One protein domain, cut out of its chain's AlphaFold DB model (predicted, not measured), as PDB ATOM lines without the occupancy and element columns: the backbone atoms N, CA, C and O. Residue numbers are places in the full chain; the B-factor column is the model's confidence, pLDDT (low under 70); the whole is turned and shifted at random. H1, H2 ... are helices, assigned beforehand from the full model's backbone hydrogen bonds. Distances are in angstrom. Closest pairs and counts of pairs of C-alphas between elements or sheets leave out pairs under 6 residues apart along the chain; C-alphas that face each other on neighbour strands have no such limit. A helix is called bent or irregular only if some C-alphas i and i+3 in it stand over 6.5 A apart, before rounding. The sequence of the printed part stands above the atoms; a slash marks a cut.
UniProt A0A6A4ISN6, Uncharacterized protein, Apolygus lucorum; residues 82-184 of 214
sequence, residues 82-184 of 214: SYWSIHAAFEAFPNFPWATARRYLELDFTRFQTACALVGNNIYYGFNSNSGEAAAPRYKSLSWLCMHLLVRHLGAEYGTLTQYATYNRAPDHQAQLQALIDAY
ATOM      1  N   SER A  82     -29.633  33.127  -7.865       92.00
ATOM      2  CA  SER A  82     -30.544  32.019  -8.202       92.00
ATOM      3  C   SER A  82     -30.988  32.012  -9.662       92.00
ATOM      4  O   SER A  82     -31.006  30.955 -10.279       92.00
ATOM      5  N   TYR A  83     -31.318  33.176 -10.218       93.62
ATOM      6  CA  TYR A  83     -31.758  33.292 -11.606       93.62
ATOM      7  C   TYR A  83     -30.636  32.916 -12.580       93.62
ATOM      8  O   TYR A  83     -30.828  32.081 -13.460       93.62
ATOM      9  N   TRP A  84     -29.443  33.482 -12.383       92.81
ATOM     10  CA  TRP A  84     -28.303  33.227 -13.264       92.81
ATOM     11  C   TRP A  84     -27.753  31.806 -13.132       92.81
ATOM     12  O   TRP A  84     -27.326  31.244 -14.133       92.81
ATOM     13  N   SER A  85     -27.824  31.192 -11.948       93.94
ATOM     14  CA  SER A  85     -27.482  29.775 -11.773       93.94
ATOM     15  C   SER A  85     -28.436  28.846 -12.527       93.94
ATOM     16  O   SER A  85     -27.999  27.820 -13.030       93.94
ATOM     17  N   ILE A  86     -29.727  29.182 -12.629       95.50
ATOM     18  CA  ILE A  86     -30.668  28.373 -13.416       95.50
ATOM     19  C   ILE A  86     -30.344  28.478 -14.913       95.50
ATOM     20  O   ILE A  86     -30.259  27.452 -15.580       95.50
ATOM     21  N   HIS A  87     -30.092  29.690 -15.423       94.19
ATOM     22  CA  HIS A  87     -29.648  29.891 -16.812       94.19
ATOM     23  C   HIS A  87     -28.370  29.113 -17.128       94.19
ATOM     24  O   HIS A  87     -28.355  28.330 -18.072       94.19
ATOM     25  N   ALA A  88     -27.340  29.261 -16.290       93.81
ATOM     26  CA  ALA A  88     -26.072  28.561 -16.466       93.81
ATOM     27  C   ALA A  88     -26.247  27.033 -16.464       93.81
ATOM     28  O   ALA A  88     -25.609  26.342 -17.247       93.81
ATOM     29  N   ALA A  89     -27.136  26.491 -15.624       95.31
ATOM     30  CA  ALA A  89     -27.405  25.055 -15.608       95.31
ATOM     31  C   ALA A  89     -28.128  24.571 -16.877       95.31
ATOM     32  O   ALA A  89     -27.789  23.507 -17.389       95.31
ATOM     33  N   PHE A  90     -29.102  25.326 -17.399       95.06
ATOM     34  CA  PHE A  90     -29.764  24.965 -18.658       95.06
ATOM     35  C   PHE A  90     -28.801  24.990 -19.848       95.06
ATOM     36  O   PHE A  90     -28.907  24.134 -20.723       95.06
ATOM     37  N   GLU A  91     -27.869  25.941 -19.863       93.00
ATOM     38  CA  GLU A  91     -26.848  26.061 -20.905       93.00
ATOM     39  C   GLU A  91     -25.791  24.954 -20.805       93.00
ATOM     40  O   GLU A  91     -25.474  24.312 -21.802       93.00
ATOM     41  N   ALA A  92     -25.286  24.682 -19.598       92.00
ATOM     42  CA  ALA A  92     -24.235  23.693 -19.374       92.00
ATOM     43  C   ALA A  92     -24.713  22.238 -19.500       92.00
ATOM     44  O   ALA A  92     -23.921  21.358 -19.833       92.00
ATOM     45  N   PHE A  93     -25.990  21.965 -19.216       94.38
ATOM     46  CA  PHE A  93     -26.527  20.603 -19.145       94.38
ATOM     47  C   PHE A  93     -27.780  20.429 -20.021       94.38
ATOM     48  O   PHE A  93     -28.860  20.105 -19.512       94.38
ATOM     49  N   PRO A  94     -27.683  20.615 -21.351       92.44
ATOM     50  CA  PRO A  94     -28.843  20.572 -22.250       92.44
ATOM     51  C   PRO A  94     -29.530  19.194 -22.293       92.44
ATOM     52  O   PRO A  94     -30.721  19.085 -22.569       92.44
ATOM     53  N   ASN A  95     -28.782  18.138 -21.984       92.38
ATOM     54  CA  ASN A  95     -29.188  16.734 -21.958       92.38
ATOM     55  C   ASN A  95     -29.545  16.213 -20.553       92.38
ATOM     56  O   ASN A  95     -29.824  15.024 -20.394       92.38
ATOM     57  N   PHE A  96     -29.555  17.070 -19.530       95.75
ATOM     58  CA  PHE A  96     -30.126  16.706 -18.234       95.75
ATOM     59  C   PHE A  96     -31.631  16.398 -18.389       95.75
ATOM     60  O   PHE A  96     -32.293  17.020 -19.226       95.75
ATOM     61  N   PRO A  97     -32.219  15.460 -17.614       95.81
ATOM     62  CA  PRO A  97     -33.637  15.089 -17.712       95.81
ATOM     63  C   PRO A  97     -34.592  16.180 -17.181       95.81
ATOM     64  O   PRO A  97     -35.378  15.967 -16.253       95.81
ATOM     65  N   TRP A  98     -34.578  17.361 -17.806       96.44
ATOM     66  CA  TRP A  98     -35.374  18.531 -17.436       96.44
ATOM     67  C   TRP A  98     -36.875  18.269 -17.473       96.44
ATOM     68  O   TRP A  98     -37.608  18.787 -16.633       96.44
ATOM     69  N   ALA A  99     -37.342  17.426 -18.398       95.12
ATOM     70  CA  ALA A  99     -38.742  17.018 -18.453       95.12
ATOM     71  C   ALA A  99     -39.164  16.275 -17.175       95.12
ATOM     72  O   ALA A  99     -40.226  16.554 -16.620       95.12
ATOM     73  N   THR A 100     -38.315  15.380 -16.663       96.06
ATOM     74  CA  THR A 100     -38.564  14.664 -15.405       96.06
ATOM     75  C   THR A 100     -38.503  15.616 -14.216       96.06
ATOM     76  O   THR A 100     -39.411  15.608 -13.389       96.06
ATOM     77  N   ALA A 101     -37.502  16.502 -14.164       96.19
ATOM     78  CA  ALA A 101     -37.408  17.523 -13.120       96.19
ATOM     79  C   ALA A 101     -38.644  18.445 -13.092       96.19
ATOM     80  O   ALA A 101     -39.177  18.740 -12.022       96.19
ATOM     81  N   ARG A 102     -39.158  18.843 -14.263       95.50
ATOM     82  CA  ARG A 102     -40.360  19.679 -14.393       95.50
ATOM     83  C   ARG A 102     -41.611  19.017 -13.828       95.50
ATOM     84  O   ARG A 102     -42.454  19.724 -13.292       95.50
ATOM     85  N   ARG A 103     -41.728  17.687 -13.888       96.19
ATOM     86  CA  ARG A 103     -42.863  16.966 -13.281       96.19
ATOM     87  C   ARG A 103     -42.888  17.092 -11.757       96.19
ATOM     88  O   ARG A 103     -43.966  17.071 -11.178       96.19
ATOM     89  N   TYR A 104     -41.728  17.239 -11.118       95.31
ATOM     90  CA  TYR A 104     -41.635  17.486  -9.676       95.31
ATOM     91  C   TYR A 104     -41.751  18.971  -9.320       95.31
ATOM     92  O   TYR A 104     -42.181  19.311  -8.224       95.31
ATOM     93  N   LEU A 105     -41.359  19.863 -10.233       95.81
ATOM     94  CA  LEU A 105     -41.168  21.291  -9.967       95.81
ATOM     95  C   LEU A 105     -42.014  22.199 -10.873       95.81
ATOM     96  O   LEU A 105     -41.595  23.308 -11.201       95.81
ATOM     97  N   GLU A 106     -43.198  21.757 -11.297       96.00
ATOM     98  CA  GLU A 106     -44.000  22.437 -12.328       96.00
ATOM     99  C   GLU A 106     -44.230  23.928 -12.029       96.00
ATOM    100  O   GLU A 106     -44.053  24.794 -12.895       96.00
ATOM    101  N   LEU A 107     -44.565  24.235 -10.774       95.06
ATOM    102  CA  LEU A 107     -44.806  25.599 -10.320       95.06
ATOM    103  C   LEU A 107     -43.535  26.459 -10.352       95.06
ATOM    104  O   LEU A 107     -43.590  27.615 -10.774       95.06
ATOM    105  N   ASP A 108     -42.391  25.907  -9.947       95.62
ATOM    106  CA  ASP A 108     -41.105  26.608  -9.964       95.62
ATOM    107  C   ASP A 108     -40.664  26.914 -11.401       95.62
ATOM    108  O   ASP A 108     -40.234  28.032 -11.675       95.62
ATOM    109  N   PHE A 109     -40.838  25.967 -12.333       96.75
ATOM    110  CA  PHE A 109     -40.579  26.188 -13.760       96.75
ATOM    111  C   PHE A 109     -41.471  27.289 -14.338       96.75
ATOM    112  O   PHE A 109     -40.982  28.178 -15.033       96.75
ATOM    113  N   THR A 110     -42.766  27.267 -14.016       96.31
ATOM    114  CA  THR A 110     -43.721  28.284 -14.478       96.31
ATOM    115  C   THR A 110     -43.343  29.670 -13.953       96.31
ATOM    116  O   THR A 110     -43.268  30.635 -14.710       96.31
ATOM    117  N   ARG A 111     -43.020  29.776 -12.660       95.38
ATOM    118  CA  ARG A 111     -42.584  31.036 -12.043       95.38
ATOM    119  C   ARG A 111     -41.247  31.518 -12.597       95.38
ATOM    120  O   ARG A 111     -41.065  32.717 -12.788       95.38
ATOM    121  N   PHE A 112     -40.323  30.605 -12.880       95.94
ATOM    122  CA  PHE A 112     -39.061  30.952 -13.519       95.94
ATOM    123  C   PHE A 112     -39.272  31.458 -14.951       95.94
ATOM    124  O   PHE A 112     -38.654  32.443 -15.337       95.94
ATOM    125  N   GLN A 113     -40.208  30.884 -15.710       95.38
ATOM    126  CA  GLN A 113     -40.580  31.401 -17.030       95.38
ATOM    127  C   GLN A 113     -41.115  32.842 -16.950       95.38
ATOM    128  O   GLN A 113     -40.723  33.688 -17.755       95.38
ATOM    129  N   THR A 114     -41.947  33.156 -15.950       94.31
ATOM    130  CA  THR A 114     -42.375  34.540 -15.676       94.31
ATOM    131  C   THR A 114     -41.187  35.442 -15.336       94.31
ATOM    132  O   THR A 114     -41.097  36.558 -15.845       94.31
ATOM    133  N   ALA A 115     -40.244  34.960 -14.521       93.56
ATOM    134  CA  ALA A 115     -39.025  35.700 -14.205       93.56
ATOM    135  C   ALA A 115     -38.186  35.987 -15.463       93.56
ATOM    136  O   ALA A 115     -37.724  37.112 -15.629       93.56
ATOM    137  N   CYS A 116     -38.042  35.022 -16.377       93.62
ATOM    138  CA  CYS A 116     -37.342  35.210 -17.650       93.62
ATOM    139  C   CYS A 116     -37.986  36.300 -18.510       93.62
ATOM    140  O   CYS A 116     -37.273  37.136 -19.058       93.62
ATOM    141  N   ALA A 117     -39.319  36.334 -18.593       93.25
ATOM    142  CA  ALA A 117     -40.032  37.368 -19.343       93.25
ATOM    143  C   ALA A 117     -39.824  38.779 -18.757       93.25
ATOM    144  O   ALA A 117     -39.771  39.752 -19.504       93.25
ATOM    145  N   LEU A 118     -39.688  38.892 -17.431       91.19
ATOM    146  CA  LEU A 118     -39.496  40.172 -16.739       91.19
ATOM    147  C   LEU A 118     -38.049  40.669 -16.758       91.19
ATOM    148  O   LEU A 118     -37.809  41.860 -16.928       91.19
ATOM    149  N   VAL A 119     -37.092  39.771 -16.526       90.38
ATOM    150  CA  VAL A 119     -35.664  40.109 -16.467       90.38
ATOM    151  C   VAL A 119     -35.104  40.288 -17.877       90.38
ATOM    152  O   VAL A 119     -34.310  41.201 -18.116       90.38
ATOM    153  N   GLY A 120     -35.517  39.427 -18.812       86.38
ATOM    154  CA  GLY A 120     -34.996  39.385 -20.173       86.38
ATOM    155  C   GLY A 120     -33.468  39.349 -20.187       86.38
ATOM    156  O   GLY A 120     -32.836  38.587 -19.452       86.38
ATOM    157  N   ASN A 121     -32.877  40.240 -20.983       83.94
ATOM    158  CA  ASN A 121     -31.426  40.397 -21.103       83.94
ATOM    159  C   ASN A 121     -30.844  41.451 -20.142       83.94
ATOM    160  O   ASN A 121     -29.682  41.838 -20.277       83.94
ATOM    161  N   ASN A 122     -31.623  41.941 -19.172       87.25
ATOM    162  CA  ASN A 122     -31.147  42.959 -18.244       87.25
ATOM    163  C   ASN A 122     -30.292  42.344 -17.122       87.25
ATOM    164  O   ASN A 122     -30.781  41.960 -16.057       87.25
ATOM    165  N   ILE A 123     -28.976  42.327 -17.337       88.94
ATOM    166  CA  ILE A 123     -27.980  41.867 -16.353       88.94
ATOM    167  C   ILE A 123     -27.923  42.721 -15.071       88.94
ATOM    168  O   ILE A 123     -27.312  42.302 -14.087       88.94
ATOM    169  N   TYR A 124     -28.585  43.881 -15.061       89.94
ATOM    170  CA  TYR A 124     -28.692  44.804 -13.931       89.94
ATOM    171  C   TYR A 124     -30.057  44.748 -13.225       89.94
ATOM    172  O   TYR A 124     -30.312  45.524 -12.309       89.94
ATOM    173  N   TYR A 125     -30.941  43.808 -13.573       89.00
ATOM    174  CA  TYR A 125     -32.268  43.714 -12.949       89.00
ATOM    175  C   TYR A 125     -32.218  43.547 -11.418       89.00
ATOM    176  O   TYR A 125     -33.096  44.015 -10.693       89.00
ATOM    177  N   GLY A 126     -31.162  42.912 -10.899       87.56
ATOM    178  CA  GLY A 126     -30.971  42.695  -9.463       87.56
ATOM    179  C   GLY A 126     -30.758  43.959  -8.628       87.56
ATOM    180  O   GLY A 126     -30.846  43.878  -7.404       87.56
ATOM    181  N   PHE A 127     -30.532  45.114  -9.265       86.81
ATOM    182  CA  PHE A 127     -30.438  46.410  -8.588       86.81
ATOM    183  C   PHE A 127     -31.805  46.971  -8.178       86.81
ATOM    184  O   PHE A 127     -31.871  47.923  -7.410       86.81
ATOM    185  N   ASN A 128     -32.909  46.356  -8.608       84.62
ATOM    186  CA  ASN A 128     -34.234  46.767  -8.164       84.62
ATOM    187  C   ASN A 128     -34.452  46.537  -6.663       84.62
ATOM    188  O   ASN A 128     -34.225  45.450  -6.120       84.62
ATOM    189  N   SER A 129     -35.008  47.554  -6.000       76.19
ATOM    190  CA  SER A 129     -35.414  47.500  -4.589       76.19
ATOM    191  C   SER A 129     -36.470  46.417  -4.323       76.19
ATOM    192  O   SER A 129     -36.561  45.888  -3.210       76.19
ATOM    193  N   ASN A 130     -37.218  46.005  -5.348       81.88
ATOM    194  CA  ASN A 130     -38.125  44.867  -5.314       81.88
ATOM    195  C   ASN A 130     -37.992  44.022  -6.590       81.88
ATOM    196  O   ASN A 130     -38.204  44.514  -7.691       81.88
ATOM    197  N   SER A 131     -37.677  42.735  -6.429       82.12
ATOM    198  CA  SER A 131     -37.574  41.784  -7.544       82.12
ATOM    199  C   SER A 131     -38.928  41.194  -7.963       82.12
ATOM    200  O   SER A 131     -38.990  40.493  -8.965       82.12
ATOM    201  N   GLY A 132     -40.003  41.438  -7.202       88.62
ATOM    202  CA  GLY A 132     -41.370  41.043  -7.544       88.62
ATOM    203  C   GLY A 132     -41.515  39.561  -7.902       88.62
ATOM    204  O   GLY A 132     -41.114  38.671  -7.148       88.62
ATOM    205  N   GLU A 133     -42.083  39.294  -9.075       89.31
ATOM    206  CA  GLU A 133     -42.257  37.940  -9.616       89.31
ATOM    207  C   GLU A 133     -40.929  37.263 -10.004       89.31
ATOM    208  O   GLU A 133     -40.860  36.040 -10.064       89.31
ATOM    209  N   ALA A 134     -39.842  38.022 -10.173       90.62
ATOM    210  CA  ALA A 134     -38.509  37.478 -10.423       90.62
ATOM    211  C   ALA A 134     -37.743  37.118  -9.134       90.62
ATOM    212  O   ALA A 134     -36.578  36.728  -9.198       90.62
ATOM    213  N   ALA A 135     -38.354  37.233  -7.950       89.88
ATOM    214  CA  ALA A 135     -37.681  36.960  -6.683       89.88
ATOM    215  C   ALA A 135     -37.335  35.469  -6.490       89.88
ATOM    216  O   ALA A 135     -38.199  34.598  -6.573       89.88
ATOM    217  N   ALA A 136     -36.085  35.189  -6.096       89.75
ATOM    218  CA  ALA A 136     -35.554  33.836  -5.883       89.75
ATOM    219  C   ALA A 136     -36.429  32.875  -5.041       89.75
ATOM    220  O   ALA A 136     -36.502  31.699  -5.390       89.75
ATOM    221  N   PRO A 137     -37.124  33.306  -3.962       90.81
ATOM    222  CA  PRO A 137     -37.986  32.404  -3.192       90.81
ATOM    223  C   PRO A 137     -39.129  31.767  -3.994       90.81
ATOM    224  O   PRO A 137     -39.662  30.750  -3.559       90.81
ATOM    225  N   ARG A 138     -39.518  32.350  -5.136       92.06
ATOM    226  CA  ARG A 138     -40.628  31.855  -5.961       92.06
ATOM    227  C   ARG A 138     -40.270  30.581  -6.728       92.06
ATOM    228  O   ARG A 138     -41.165  29.788  -6.985       92.06
ATOM    229  N   TYR A 139     -38.993  30.375  -7.034       93.75
ATOM    230  CA  TYR A 139     -38.462  29.220  -7.767       93.75
ATOM    231  C   TYR A 139     -37.293  28.572  -6.994       93.75
ATOM    232  O   TYR A 139     -36.238  28.240  -7.539       93.75
ATOM    233  N   LYS A 140     -37.457  28.466  -5.667       93.88
ATOM    234  CA  LYS A 140     -36.409  28.052  -4.716       93.88
ATOM    235  C   LYS A 140     -35.877  26.637  -4.990       93.88
ATOM    236  O   LYS A 140     -34.676  26.418  -4.854       93.88
ATOM    237  N   SER A 141     -36.748  25.701  -5.358       95.31
ATOM    238  CA  SER A 141     -36.438  24.276  -5.491       95.31
ATOM    239  C   SER A 141     -35.751  24.025  -6.831       95.31
ATOM    240  O   SER A 141     -34.766  23.294  -6.896       95.31
ATOM    241  N   LEU A 142     -36.176  24.741  -7.878       96.50
ATOM    242  CA  LEU A 142     -35.458  24.772  -9.154       96.50
ATOM    243  C   LEU A 142     -34.070  25.403  -9.005       96.50
ATOM    244  O   LEU A 142     -33.083  24.842  -9.475       96.50
ATOM    245  N   SER A 143     -33.962  26.529  -8.289       95.38
ATOM    246  CA  SER A 143     -32.657  27.129  -8.000       95.38
ATOM    247  C   SER A 143     -31.745  26.165  -7.245       95.38
ATOM    248  O   SER A 143     -30.552  26.135  -7.530       95.38
ATOM    249  N   TRP A 144     -32.275  25.416  -6.281       96.44
ATOM    250  CA  TRP A 144     -31.504  24.426  -5.538       96.44
ATOM    251  C   TRP A 144     -30.955  23.333  -6.462       96.44
ATOM    252  O   TRP A 144     -29.748  23.083  -6.438       96.44
ATOM    253  N   LEU A 145     -31.814  22.758  -7.317       96.81
ATOM    254  CA  LEU A 145     -31.457  21.712  -8.283       96.81
ATOM    255  C   LEU A 145     -30.320  22.180  -9.196       96.81
ATOM    256  O   LEU A 145     -29.285  21.524  -9.289       96.81
ATOM    257  N   CYS A 146     -30.491  23.344  -9.823       96.88
ATOM    258  CA  CYS A 146     -29.510  23.898 -10.752       96.88
ATOM    259  C   CYS A 146     -28.171  24.203 -10.067       96.88
ATOM    260  O   CYS A 146     -27.116  23.911 -10.625       96.88
ATOM    261  N   MET A 147     -28.187  24.745  -8.844       95.88
ATOM    262  CA  MET A 147     -26.952  25.012  -8.100       95.88
ATOM    263  C   MET A 147     -26.215  23.725  -7.715       95.88
ATOM    264  O   MET A 147     -24.988  23.697  -7.783       95.88
ATOM    265  N   HIS A 148     -26.930  22.664  -7.328       95.62
ATOM    266  CA  HIS A 148     -26.304  21.375  -7.020       95.62
ATOM    267  C   HIS A 148     -25.695  20.741  -8.265       95.62
ATOM    268  O   HIS A 148     -24.563  20.268  -8.202       95.62
ATOM    269  N   LEU A 149     -26.393  20.807  -9.399       95.19
ATOM    270  CA  LEU A 149     -25.897  20.301 -10.675       95.19
ATOM    271  C   LEU A 149     -24.608  21.025 -11.111       95.19
ATOM    272  O   LEU A 149     -23.606  20.380 -11.421       95.19
ATOM    273  N   LEU A 150     -24.596  22.362 -11.033       95.31
ATOM    274  CA  LEU A 150     -23.417  23.184 -11.328       95.31
ATOM    275  C   LEU A 150     -22.241  22.873 -10.399       95.31
ATOM    276  O   LEU A 150     -21.129  22.671 -10.868       95.31
ATOM    277  N   VAL A 151     -22.460  22.800  -9.084       94.62
ATOM    278  CA  VAL A 151     -21.381  22.478  -8.133       94.62
ATOM    279  C   VAL A 151     -20.847  21.062  -8.358       94.62
ATOM    280  O   VAL A 151     -19.640  20.845  -8.260       94.62
ATOM    281  N   ARG A 152     -21.724  20.102  -8.673       93.56
ATOM    282  CA  ARG A 152     -21.364  18.690  -8.844       93.56
ATOM    283  C   ARG A 152     -20.447  18.456 -10.040       93.56
ATOM    284  O   ARG A 152     -19.516  17.664  -9.913       93.56
ATOM    285  N   HIS A 153     -20.716  19.114 -11.167       91.75
ATOM    286  CA  HIS A 153     -20.012  18.856 -12.429       91.75
ATOM    287  C   HIS A 153     -19.081  19.993 -12.867       91.75
ATOM    288  O   HIS A 153     -18.121  19.736 -13.581       91.75
ATOM    289  N   LEU A 154     -19.309  21.224 -12.403       90.69
ATOM    290  CA  LEU A 154     -18.519  22.420 -12.725       90.69
ATOM    291  C   LEU A 154     -17.992  23.109 -11.451       90.69
ATOM    292  O   LEU A 154     -17.895  24.335 -11.362       90.69
ATOM    293  N   GLY A 155     -17.643  22.320 -10.429       86.00
ATOM    294  CA  GLY A 155     -17.254  22.818  -9.105       86.00
ATOM    295  C   GLY A 155     -16.058  23.779  -9.090       86.00
ATOM    296  O   GLY A 155     -15.986  24.625  -8.201       86.00
ATOM    297  N   ALA A 156     -15.160  23.708 -10.080       84.69
ATOM    298  CA  ALA A 156     -14.041  24.646 -10.211       84.69
ATOM    299  C   ALA A 156     -14.510  26.103 -10.395       84.69
ATOM    300  O   ALA A 156     -13.916  27.018  -9.828       84.69
ATOM    301  N   GLU A 157     -15.600  26.315 -11.135       85.06
ATOM    302  CA  GLU A 157     -16.183  27.638 -11.381       85.06
ATOM    303  C   GLU A 157     -17.284  27.968 -10.360       85.06
ATOM    304  O   GLU A 157     -17.363  29.081  -9.834       85.06
ATOM    305  N   TYR A 158     -18.107  26.976 -10.010       88.62
ATOM    306  CA  TYR A 158     -19.336  27.185  -9.245       88.62
ATOM    307  C   TYR A 158     -19.252  26.785  -7.767       88.62
ATOM    308  O   TYR A 158     -20.229  26.946  -7.037       88.62
ATOM    309  N   GLY A 159     -18.102  26.319  -7.273       84.94
ATOM    310  CA  GLY A 159     -17.950  25.807  -5.903       84.94
ATOM    311  C   GLY A 159     -18.341  26.798  -4.797       84.94
ATOM    312  O   GLY A 159     -18.785  26.393  -3.722       84.94
ATOM    313  N   THR A 160     -18.271  28.105  -5.064       85.38
ATOM    314  CA  THR A 160     -18.692  29.151  -4.112       85.38
ATOM    315  C   THR A 160     -20.207  29.195  -3.873       85.38
ATOM    316  O   THR A 160     -20.644  29.734  -2.852       85.38
ATOM    317  N   LEU A 161     -21.019  28.587  -4.748       88.31
ATOM    318  CA  LEU A 161     -22.472  28.484  -4.570       88.31
ATOM    319  C   LEU A 161     -22.859  27.668  -3.332       88.31
ATOM    320  O   LEU A 161     -23.927  27.907  -2.777       88.31
ATOM    321  N   THR A 162     -21.982  26.786  -2.845       87.38
ATOM    322  CA  THR A 162     -22.191  26.011  -1.605       87.38
ATOM    323  C   THR A 162     -22.443  26.895  -0.377       87.38
ATOM    324  O   THR A 162     -23.157  26.521   0.552       87.38
ATOM    325  N   GLN A 163     -21.911  28.119  -0.387       84.31
ATOM    326  CA  GLN A 163     -22.077  29.102   0.686       84.31
ATOM    327  C   GLN A 163     -23.365  29.930   0.536       84.31
ATOM    328  O   GLN A 163     -23.680  30.764   1.389       84.31
ATOM    329  N   TYR A 164     -24.110  29.760  -0.559       82.00
ATOM    330  CA  TYR A 164     -25.317  30.529  -0.830       82.00
ATOM    331  C   TYR A 164     -26.508  30.005  -0.019       82.00
ATOM    332  O   TYR A 164     -26.721  28.803   0.115       82.00
ATOM    333  N   ALA A 165     -27.338  30.908   0.509       76.12
ATOM    334  CA  ALA A 165     -28.430  30.533   1.411       76.12
ATOM    335  C   ALA A 165     -29.455  29.578   0.772       76.12
ATOM    336  O   ALA A 165     -30.003  28.732   1.470       76.12
ATOM    337  N   THR A 166     -29.724  29.705  -0.533       79.94
ATOM    338  CA  THR A 166     -30.643  28.797  -1.241       79.94
ATOM    339  C   THR A 166     -30.051  27.400  -1.420       79.94
ATOM    340  O   THR A 166     -30.807  26.439  -1.383       79.94
ATOM    341  N   TYR A 167     -28.724  27.273  -1.540       83.50
ATOM    342  CA  TYR A 167     -28.050  25.978  -1.670       83.50
ATOM    343  C   TYR A 167     -28.309  25.088  -0.447       83.50
ATOM    344  O   TYR A 167     -28.657  23.925  -0.575       83.50
ATOM    345  N   ASN A 168     -28.245  25.660   0.755       78.94
ATOM    346  CA  ASN A 168     -28.361  24.903   2.006       78.94
ATOM    347  C   ASN A 168     -29.810  24.647   2.473       78.94
ATOM    348  O   ASN A 168     -30.025  24.209   3.601       78.94
ATOM    349  N   ARG A 169     -30.823  24.961   1.659       81.19
ATOM    350  CA  ARG A 169     -32.237  24.743   2.009       81.19
ATOM    351  C   ARG A 169     -32.728  23.394   1.505       81.19
ATOM    352  O   ARG A 169     -32.310  22.960   0.443       81.19
ATOM    353  N   ALA A 170     -33.678  22.795   2.220       85.12
ATOM    354  CA  ALA A 170     -34.410  21.630   1.732       85.12
ATOM    355  C   ALA A 170     -35.389  22.056   0.614       85.12
ATOM    356  O   ALA A 170     -36.304  22.846   0.890       85.12
ATOM    357  N   PRO A 171     -35.195  21.612  -0.643       90.75
ATOM    358  CA  PRO A 171     -36.148  21.841  -1.720       90.75
ATOM    359  C   PRO A 171     -37.341  20.889  -1.592       90.75
ATOM    360  O   PRO A 171     -37.292  19.853  -0.924       90.75
ATOM    361  N   ASP A 172     -38.408  21.211  -2.308       90.69
ATOM    362  CA  ASP A 172     -39.510  20.276  -2.497       90.69
ATOM    363  C   ASP A 172     -39.019  19.105  -3.380       90.69
ATOM    364  O   ASP A 172     -38.228  19.309  -4.301       90.69
ATOM    365  N   HIS A 173     -39.448  17.871  -3.085       93.56
ATOM    366  CA  HIS A 173     -39.003  16.647  -3.781       93.56
ATOM    367  C   HIS A 173     -37.481  16.386  -3.758       93.56
ATOM    368  O   HIS A 173     -36.933  15.780  -4.679       93.56
ATOM    369  N   GLN A 174     -36.782  16.813  -2.697       93.81
ATOM    370  CA  GLN A 174     -35.319  16.716  -2.579       93.81
ATOM    371  C   GLN A 174     -34.741  15.344  -2.947       93.81
ATOM    372  O   GLN A 174     -33.784  15.281  -3.710       93.81
ATOM    373  N   ALA A 175     -35.306  14.250  -2.427       95.12
ATOM    374  CA  ALA A 175     -34.775  12.906  -2.666       95.12
ATOM    375  C   ALA A 175     -34.830  12.519  -4.153       95.12
ATOM    376  O   ALA A 175     -33.871  11.977  -4.693       95.12
ATOM    377  N   GLN A 176     -35.936  12.840  -4.830       96.19
ATOM    378  CA  GLN A 176     -36.112  12.575  -6.255       96.19
ATOM    379  C   GLN A 176     -35.168  13.437  -7.096       96.19
ATOM    380  O   GLN A 176     -34.558  12.945  -8.039       96.19
ATOM    381  N   LEU A 177     -35.020  14.714  -6.740       95.56
ATOM    382  CA  LEU A 177     -34.114  15.631  -7.430       95.56
ATOM    383  C   LEU A 177     -32.646  15.233  -7.250       95.56
ATOM    384  O   LEU A 177     -31.887  15.276  -8.212       95.56
ATOM    385  N   GLN A 178     -32.261  14.799  -6.049       95.31
ATOM    386  CA  GLN A 178     -30.916  14.301  -5.781       95.31
ATOM    387  C   GLN A 178     -30.627  13.034  -6.589       95.31
ATOM    388  O   GLN A 178     -29.586  12.954  -7.229       95.31
ATOM    389  N   ALA A 179     -31.581  12.100  -6.664       96.12
ATOM    390  CA  ALA A 179     -31.441  10.909  -7.500       96.12
ATOM    391  C   ALA A 179     -31.250  11.253  -8.990       96.12
ATOM    392  O   ALA A 179     -30.480  10.584  -9.674       96.12
ATOM    393  N   LEU A 180     -31.906  12.309  -9.495       96.12
ATOM    394  CA  LEU A 180     -31.678  12.795 -10.861       96.12
ATOM    395  C   LEU A 180     -30.267  13.365 -11.049       96.12
ATOM    396  O   LEU A 180     -29.663  13.116 -12.087       96.12
ATOM    397  N   ILE A 181     -29.751  14.120 -10.074       95.62
ATOM    398  CA  ILE A 181     -28.379  14.651 -10.112       95.62
ATOM    399  C   ILE A 181     -27.368  13.501 -10.094       95.62
ATOM    400  O   ILE A 181     -26.450  13.480 -10.906       95.62
ATOM    401  N   ASP A 182     -27.544  12.531  -9.198       95.38
ATOM    402  CA  ASP A 182     -26.589  11.437  -9.009       95.38
ATOM    403  C   ASP A 182     -26.560  10.469 -10.198       95.38
ATOM    404  O   ASP A 182     -25.505   9.926 -10.526       95.38
ATOM    405  N   ALA A 183     -27.705  10.261 -10.855       94.38
ATOM    406  CA  ALA A 183     -27.811   9.423 -12.047       94.38
ATOM    407  C   ALA A 183     -27.347  10.126 -13.334       94.38
ATOM    408  O   ALA A 183     -27.198   9.474 -14.369       94.38
ATOM    409  N   TYR A 184     -27.159  11.447 -13.307       95.12
ATOM    410  CA  TYR A 184     -26.792  12.206 -14.490       95.12
ATOM    411  C   TYR A 184     -25.292  12.109 -14.779       95.12
ATOM    412  O   TYR A 184     -24.440  12.402 -13.940       95.12
TER     413      TYR A 184
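What this domain is: This is residues 82 to 184 of the 214 residues of an uncharacterized protein of Apolygus lucorum (UniProt A0A6A4ISN6). One kinked helix, H4, runs through the core, and the other helices gather round it: H1 crosses it along one side, H3 crosses its first part nearly at right angles, and H5 and H6 pack on its later part. H2 fills a place near H3, H4 and H6, while the long link of residues 120 to 135 loops round at one end of the longest axis. The printed part has 103 residues with six named helices, in the order H1 to H6, and no named strand; its class is all helix. It is compact, with a radius of gyration of the C-alphas of 13.0 A, and its C-alphas span 38 by 30 by 25 A.

How they stand to each other: Start at H1, residues 82 to 92, which touches H4, residues 136 to 153, at a steep tilt of 41 degrees, the same way; their closest C-alphas, those of Ser 82 and Ser 143, are 5.3 A apart. Next comes H2, residues 98 to 104, near H4 and close but not clearly touching H6, residues 174 to 183, where the closest C-alphas, of Ala 101 and Leu 177, are 6.8 A apart. Look then at H3, residues 106 to 119: with residues 107 to 112 alone it touches H4, about perpendicular at 84 degrees, and the closest C-alphas, of Asp 108 and Tyr 139, are 4.3 A apart. H4 is the hub, touching four helices, and has a kink of 53 degrees near residue 143. With its residues 147 to 151 alone it touches H5, residues 155 to 163; the two form a helical hairpin at a steep tilt of 40 degrees, and the closest C-alphas, of Val 151 and Tyr 158, are 5.3 A apart. With residues 145 to 149 alone H4 touches H6 at a shallow tilt of 28 degrees, the same way; the closest C-alphas, of Leu 149 and Ile 181, are 6.2 A apart. Among the pairs that stay apart are H1 and H6, and H3 and H5. In H1, H3 and H6 every O i to N i+4 pair is within hydrogen-bond range; in H2 it is 2 of 3, in H4 12 of 14, and in H5 1 of 5, beside 3 of 6 O i to N i+3 pairs.

Where its parts are: Find C-alpha 82 at (-30.544, 32.019, -8.202); from there H1 runs 15.3 A to C-alpha 92. H2 measures 10.0 A and H3 20.0 A. H4 starts at C-alpha 136, at (-35.554, 33.836, -5.883), and runs 22.6 A; it is irregular, with C-alphas 138 and 141 8.7 A apart. H5, 12.6 A, is irregular too, with C-alphas 157 and 160 7.8 A apart. H6 runs 14.1 A to C-alpha 183 at (-27.811, 9.423, -12.047).

The domain as a whole: The two C-alphas farthest apart are those of Ser 129 and Ala 183, 39.5 A. The printed part has no cut. The link from H3 to H4, 16 residues, is long; those from H1 to H2, H2 to H3 and H4 to H5 are tight, and that from H5 to H6 is short. The mean pLDDT of the printed part is 91.6, and no printed residue is under 70.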